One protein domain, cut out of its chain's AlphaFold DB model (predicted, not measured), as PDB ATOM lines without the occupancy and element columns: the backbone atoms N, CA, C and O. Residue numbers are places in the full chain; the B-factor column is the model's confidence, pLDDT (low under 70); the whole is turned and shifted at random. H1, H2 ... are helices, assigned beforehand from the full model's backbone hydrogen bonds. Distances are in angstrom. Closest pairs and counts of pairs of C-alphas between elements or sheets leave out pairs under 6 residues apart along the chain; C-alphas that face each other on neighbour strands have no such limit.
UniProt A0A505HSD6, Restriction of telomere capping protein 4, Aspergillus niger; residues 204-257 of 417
ATOM      1  N   LEU A 204     139.927 166.961 122.326       48.81
ATOM      2  CA  LEU A 204     138.517 167.268 122.056       48.81
ATOM      3  C   LEU A 204     138.241 167.555 120.568       48.81
ATOM      4  O   LEU A 204     137.097 167.425 120.141       48.81
ATOM      5  N   ASP A 205     139.283 167.872 119.790       49.66
ATOM      6  CA  ASP A 205     139.212 168.265 118.374       49.66
ATOM      7  C   ASP A 205     139.944 167.283 117.423       49.66
ATOM      8  O   ASP A 205     140.282 167.641 116.293       49.66
ATOM      9  N   GLU A 206     140.155 166.012 117.809       54.97
ATOM     10  CA  GLU A 206     140.342 164.952 116.797       54.97
ATOM     11  C   GLU A 206     139.021 164.832 116.013       54.97
ATOM     12  O   GLU A 206     138.022 164.374 116.581       54.97
ATOM     13  N   PRO A 207     138.961 165.208 114.719       57.75
ATOM     14  CA  PRO A 207     137.710 165.137 113.990       57.75
ATOM     15  C   PRO A 207     137.332 163.662 113.849       57.75
ATOM     16  O   PRO A 207     138.093 162.851 113.312       57.75
ATOM     17  N   ALA A 208     136.145 163.306 114.339       72.44
ATOM     18  CA  ALA A 208     135.645 161.938 114.346       72.44
ATOM     19  C   ALA A 208     135.242 161.487 112.927       72.44
ATOM     20  O   ALA A 208     134.072 161.381 112.575       72.44
ATOM     21  N   VAL A 209     136.240 161.267 112.074       81.69
ATOM     22  CA  VAL A 209     136.080 161.057 110.633       81.69
ATOM     23  C   VAL A 209     135.749 159.599 110.317       81.69
ATOM     24  O   VAL A 209     136.471 158.677 110.706       81.69
ATOM     25  N   CYS A 210     134.691 159.385 109.531       79.38
ATOM     26  CA  CYS A 210     134.329 158.068 109.018       79.38
ATOM     27  C   CYS A 210     135.461 157.485 108.145       79.38
ATOM     28  O   CYS A 210     135.811 158.099 107.130       79.38
ATOM     29  N   PRO A 211     135.973 156.269 108.432       75.81
ATOM     30  CA  PRO A 211     137.049 155.652 107.650       75.81
ATOM     31  C   PRO A 211     136.731 155.420 106.163       75.81
ATOM     32  O   PRO A 211     137.649 155.193 105.377       75.81
ATOM     33  N   TRP A 212     135.450 155.454 105.773       75.88
ATOM     34  CA  TRP A 212     134.996 155.123 104.419       75.88
ATOM     35  C   TRP A 212     134.684 156.353 103.552       75.88
ATOM     36  O   TRP A 212     135.218 156.478 102.453       75.88
ATOM     37  N   CYS A 213     133.818 157.262 104.015       76.44
ATOM     38  CA  CYS A 213     133.408 158.456 103.255       76.44
ATOM     39  C   CYS A 213     134.185 159.730 103.625       76.44
ATOM     40  O   CYS A 213     134.086 160.722 102.907       76.44
ATOM     41  N   LYS A 214     134.943 159.709 104.729       78.38
ATOM     42  CA  LYS A 214     135.663 160.853 105.312       78.38
ATOM     43  C   LYS A 214     134.792 162.033 105.788       78.38
ATOM     44  O   LYS A 214     135.323 163.110 106.042       78.38
ATOM     45  N   ALA A 215     133.484 161.834 105.950       79.56
ATOM     46  CA  ALA A 215     132.603 162.789 106.628       79.56
ATOM     47  C   ALA A 215     132.841 162.789 108.157       79.56
ATOM     48  O   ALA A 215     133.311 161.773 108.684       79.56
ATOM     49  N   PRO A 216     132.510 163.881 108.874       77.56
ATOM     50  CA  PRO A 216     132.424 163.869 110.332       77.56
ATOM     51  C   PRO A 216     131.287 162.952 110.816       77.56
ATOM     52  O   PRO A 216     130.263 162.801 110.149       77.56
ATOM     53  N   VAL A 217     131.483 162.341 111.982       80.75
ATOM     54  CA  VAL A 217     130.578 161.401 112.663       80.75
ATOM     55  C   VAL A 217     130.530 161.764 114.150       80.75
ATOM     56  O   VAL A 217     131.429 162.438 114.647       80.75
ATOM     57  N   ASP A 218     129.521 161.292 114.882       78.62
ATOM     58  CA  ASP A 218     129.562 161.319 116.346       78.62
ATOM     59  C   ASP A 218     130.801 160.556 116.889       78.62
ATOM     60  O   ASP A 218     131.033 159.399 116.503       78.62
ATOM     61  N   PRO A 219     131.602 161.151 117.797       75.31
ATOM     62  CA  PRO A 219     132.772 160.490 118.378       75.31
ATOM     63  C   PRO A 219     132.452 159.190 119.133       75.31
ATOM     64  O   PRO A 219     133.270 158.267 119.142       75.31
ATOM     65  N   GLY A 220     131.271 159.086 119.749       76.50
ATOM     66  CA  GLY A 220     130.819 157.896 120.470       76.50
ATOM     67  C   GLY A 220     130.521 156.722 119.540       76.50
ATOM     68  O   GLY A 220     130.954 155.599 119.813       76.50
ATOM     69  N   ASP A 221     129.855 156.964 118.412       73.94
ATOM     70  CA  ASP A 221     129.618 155.935 117.393       73.94
ATOM     71  C   ASP A 221     130.905 155.514 116.673       73.94
ATOM     72  O   ASP A 221     131.130 154.317 116.468       73.94
ATOM     73  N   LEU A 222     131.817 156.453 116.397       77.50
ATOM     74  CA  LEU A 222     133.155 156.119 115.903       77.50
ATOM     75  C   LEU A 222     133.933 155.237 116.900       77.50
ATOM     76  O   LEU A 222     134.625 154.302 116.490       77.50
ATOM     77  N   LEU A 223     133.814 155.499 118.205       77.88
ATOM     78  CA  LEU A 223     134.474 154.716 119.252       77.88
ATOM     79  C   LEU A 223     133.877 153.305 119.380       77.88
ATOM     80  O   LEU A 223     134.628 152.330 119.436       77.88
ATOM     81  N   ARG A 224     132.541 153.175 119.348       76.56
ATOM     82  CA  ARG A 224     131.829 151.880 119.301       76.56
ATOM     83  C   ARG A 224     132.271 151.045 118.099       76.56
ATOM     84  O   ARG A 224     132.520 149.849 118.237       76.56
ATOM     85  N   PHE A 225     132.416 151.685 116.941       73.12
ATOM     86  CA  PHE A 225     132.885 151.055 115.714       73.12
ATOM     87  C   PHE A 225     134.353 150.599 115.814       73.12
ATOM     88  O   PHE A 225     134.667 149.436 115.553       73.12
ATOM     89  N   ARG A 226     135.255 151.473 116.291       75.56
ATOM     90  CA  ARG A 226     136.675 151.147 116.542       75.56
ATOM     91  C   ARG A 226     136.858 150.009 117.565       75.56
ATOM     92  O   ARG A 226     137.853 149.292 117.481       75.56
ATOM     93  N   ALA A 227     135.920 149.816 118.497       78.12
ATOM     94  CA  ALA A 227     135.980 148.770 119.524       78.12
ATOM     95  C   ALA A 227     135.612 147.351 119.033       78.12
ATOM     96  O   ALA A 227     135.917 146.373 119.717       78.12
ATOM     97  N   GLN A 228     134.965 147.203 117.871       75.62
ATOM     98  CA  GLN A 228     134.553 145.894 117.348       75.62
ATOM     99  C   GLN A 228     135.717 145.159 116.638       75.62
ATOM    100  O   GLN A 228     136.311 145.697 115.697       75.62
ATOM    101  N   PRO A 229     136.058 143.914 117.034       57.94
ATOM    102  CA  PRO A 229     137.206 143.200 116.483       57.94
ATOM    103  C   PRO A 229     136.917 142.564 115.109       57.94
ATOM    104  O   PRO A 229     136.079 141.675 114.999       57.94
ATOM    105  N   LYS A 230     137.746 142.914 114.109       59.53
ATOM    106  CA  LYS A 230     137.757 142.426 112.702       59.53
ATOM    107  C   LYS A 230     136.723 143.054 111.750       59.53
ATOM    108  O   LYS A 230     136.026 142.329 111.050       59.53
ATOM    109  N   GLN A 231     136.759 144.380 111.630       66.31
ATOM    110  CA  GLN A 231     136.005 145.178 110.653       66.31
ATOM    111  C   GLN A 231     136.030 144.641 109.207       66.31
ATOM    112  O   GLN A 231     136.930 144.972 108.424       66.31
ATOM    113  N   ARG A 232     135.021 143.858 108.814       77.31
ATOM    114  CA  ARG A 232     134.807 143.425 107.426       77.31
ATOM    115  C   ARG A 232     134.290 144.595 106.588       77.31
ATOM    116  O   ARG A 232     133.619 145.501 107.074       77.31
ATOM    117  N   MET A 233     134.493 144.519 105.273       75.88
ATOM    118  CA  MET A 233     134.008 145.532 104.319       75.88
ATOM    119  C   MET A 233     132.472 145.702 104.304       75.88
ATOM    120  O   MET A 233     131.986 146.679 103.740       75.88
ATOM    121  N   ARG A 234     131.701 144.769 104.897       80.12
ATOM    122  CA  ARG A 234     130.247 144.913 105.108       80.12
ATOM    123  C   ARG A 234     129.946 145.796 106.321       80.12
ATOM    124  O   ARG A 234     129.211 146.761 106.166       80.12
ATOM    125  N   GLU A 235     130.559 145.521 107.473       79.62
ATOM    126  CA  GLU A 235     130.399 146.328 108.695       79.62
ATOM    127  C   GLU A 235     130.848 147.779 108.467       79.62
ATOM    128  O   GLU A 235     130.135 148.716 108.819       79.62
ATOM    129  N   GLN A 236     131.970 147.979 107.763       79.25
ATOM    130  CA  GLN A 236     132.437 149.315 107.372       79.25
ATOM    131  C   GLN A 236     131.438 150.070 106.481       79.25
ATOM    132  O   GLN A 236     131.353 151.291 106.579       79.25
ATOM    133  N   ARG A 237     130.669 149.370 105.634       81.69
ATOM    134  CA  ARG A 237     129.580 149.980 104.854       81.69
ATOM    135  C   ARG A 237     128.361 150.268 105.718       81.69
ATOM    136  O   ARG A 237     127.888 151.388 105.688       81.69
ATOM    137  N   GLN A 238     127.928 149.327 106.552       79.62
ATOM    138  CA  GLN A 238     126.795 149.534 107.459       79.62
ATOM    139  C   GLN A 238     127.025 150.734 108.392       79.62
ATOM    140  O   GLN A 238     126.134 151.560 108.526       79.62
ATOM    141  N   PHE A 239     128.238 150.913 108.928       82.06
ATOM    142  CA  PHE A 239     128.625 152.130 109.657       82.06
ATOM    143  C   PHE A 239     128.720 153.374 108.755       82.06
ATOM    144  O   PHE A 239     128.360 154.484 109.153       82.06
ATOM    145  N   CYS A 240     129.190 153.214 107.513       81.44
ATOM    146  CA  CYS A 240     129.188 154.284 106.515       81.44
ATOM    147  C   CYS A 240     127.766 154.747 106.155       81.44
ATOM    148  O   CYS A 240     127.582 155.905 105.808       81.44
ATOM    149  N   ASP A 241     126.769 153.876 106.239       81.44
ATOM    150  CA  ASP A 241     125.392 154.177 105.862       81.44
ATOM    151  C   ASP A 241     124.567 154.626 107.083       81.44
ATOM    152  O   ASP A 241     123.820 155.599 106.982       81.44
ATOM    153  N   SER A 242     124.808 154.058 108.272       81.50
ATOM    154  CA  SER A 242     124.159 154.490 109.516       81.50
ATOM    155  C   SER A 242     124.566 155.904 109.941       81.50
ATOM    156  O   SER A 242     123.692 156.693 110.279       81.50
ATOM    157  N   HIS A 243     125.850 156.292 109.873       82.00
ATOM    158  CA  HIS A 243     126.203 157.683 110.204       82.00
ATOM    159  C   HIS A 243     125.660 158.674 109.164       82.00
ATOM    160  O   HIS A 243     125.271 159.770 109.543       82.00
ATOM    161  N   LYS A 244     125.577 158.305 107.873       82.50
ATOM    162  CA  LYS A 244     124.925 159.149 106.853       82.50
ATOM    163  C   LYS A 244     123.454 159.370 107.184       82.50
ATOM    164  O   LYS A 244     122.962 160.468 106.941       82.50
ATOM    165  N   GLN A 245     122.773 158.349 107.704       81.69
ATOM    166  CA  GLN A 245     121.406 158.472 108.194       81.69
ATOM    167  C   GLN A 245     121.357 159.421 109.400       81.69
ATOM    168  O   GLN A 245     120.651 160.420 109.327       81.69
ATOM    169  N   SER A 246     122.174 159.211 110.440       80.19
ATOM    170  CA  SER A 246     122.219 160.094 111.621       80.19
ATOM    171  C   SER A 246     122.549 161.555 111.274       80.19
ATOM    172  O   SER A 246     121.906 162.470 111.782       80.19
ATOM    173  N   SER A 247     123.509 161.798 110.375       83.88
ATOM    174  CA  SER A 247     123.829 163.142 109.873       83.88
ATOM    175  C   SER A 247     122.677 163.740 109.063       83.88
ATOM    176  O   SER A 247     122.400 164.928 109.196       83.88
ATOM    177  N   ALA A 248     121.969 162.940 108.259       83.00
ATOM    178  CA  ALA A 248     120.803 163.408 107.513       83.00
ATOM    179  C   ALA A 248     119.597 163.698 108.427       83.00
ATOM    180  O   ALA A 248     118.879 164.662 108.181       83.00
ATOM    181  N   GLU A 249     119.401 162.929 109.501       81.31
ATOM    182  CA  GLU A 249     118.409 163.194 110.555       81.31
ATOM    183  C   GLU A 249     118.757 164.450 111.375       81.31
ATOM    184  O   GLU A 249     117.863 165.205 111.767       81.31
ATOM    185  N   GLN A 250     120.048 164.721 111.597       81.75
ATOM    186  CA  GLN A 250     120.508 165.982 112.179       81.75
ATOM    187  C   GLN A 250     120.236 167.161 111.233       81.75
ATOM    188  O   GLN A 250     119.572 168.110 111.645       81.75
ATOM    189  N   GLU A 251     120.650 167.085 109.962       82.62
ATOM    190  CA  GLU A 251     120.344 168.114 108.955       82.62
ATOM    191  C   GLU A 251     118.831 168.350 108.808       82.62
ATOM    192  O   GLU A 251     118.397 169.488 108.646       82.62
ATOM    193  N   TRP A 252     118.015 167.293 108.885       83.88
ATOM    194  CA  TRP A 252     116.551 167.380 108.849       83.88
ATOM    195  C   TRP A 252     116.003 168.197 110.023       83.88
ATOM    196  O   TRP A 252     115.146 169.063 109.836       83.88
ATOM    197  N   ARG A 253     116.527 167.950 111.231       81.50
ATOM    198  CA  ARG A 253     116.156 168.664 112.460       81.50
ATOM    199  C   ARG A 253     116.626 170.118 112.448       81.50
ATOM    200  O   ARG A 253     115.874 170.990 112.870       81.50
ATOM    201  N   GLU A 254     117.828 170.384 111.943       83.44
ATOM    202  CA  GLU A 254     118.388 171.736 111.802       83.44
ATOM    203  C   GLU A 254     117.641 172.572 110.752       83.44
ATOM    204  O   GLU A 254     117.408 173.761 110.961       83.44
ATOM    205  N   LYS A 255     117.211 171.947 109.647       76.69
ATOM    206  CA  LYS A 255     116.413 172.587 108.584       76.69
ATOM    207  C   LYS A 255     114.915 172.658 108.907       76.69
ATOM    208  O   LYS A 255     114.178 173.346 108.203       76.69
ATOM    209  N   GLY A 256     114.466 171.986 109.970       75.88
ATOM    210  CA  GLY A 256     113.101 172.067 110.493       75.88
ATOM    211  C   GLY A 256     112.025 171.460 109.589       75.88
ATOM    212  O   GLY A 256     110.881 171.910 109.640       75.88
ATOM    213  N   TYR A 257     112.362 170.474 108.750       78.50
ATOM    214  CA  TYR A 257     111.370 169.819 107.888       78.50
ATOM    215  C   TYR A 257     110.367 168.996 108.723       78.50
ATOM    216  O   TYR A 257     110.773 168.334 109.684       78.50
TER     217      TYR A 257
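Overview. This is residues 204 to 257 of the 417 residues of the protein "Restriction of telomere capping protein 4" of Aspergillus niger (UniProt A0A505HSD6). A looping stretch without named elements, residues 204 to 218, leads into a short helix, H1, and a short link then turns the chain back into a long helix, H2, beside H1. The far end of H2 sticks out with residues 248 to 257. The 54 printed residues, with two named helices and no named strand, are all helix by class. They are only just compact, close to loose, with a radius of gyration of the C-alphas of 12.0 A, and span 39 by 27 by 16 A.

Arrangement. H1, residues 219 to 226, and H2, residues 233 to 255, are close but not clearly touching; their closest C-alphas, those of Phe 225 and Phe 239, are 7.5 A apart. They run opposite ways at a shallow tilt of 11 degrees. In H1 every O i to N i+4 pair is within hydrogen-bond range; in H2, 17 of 19 are.

Along the chain. H1 begins at C-alpha 219 (132.772, 160.490, 118.378) and measures 10.3 A from first to last C-alpha. H2 measures 32.6 A and ends at C-alpha 255 (116.413, 172.587, 108.584).

Size, cuts and confidence. The C-alphas farthest apart, those of Lys 230 and Gly 256, are 38.6 A apart. The printed part has no cut. Residues 204 to 207 and 229 to 231 have pLDDT under 70.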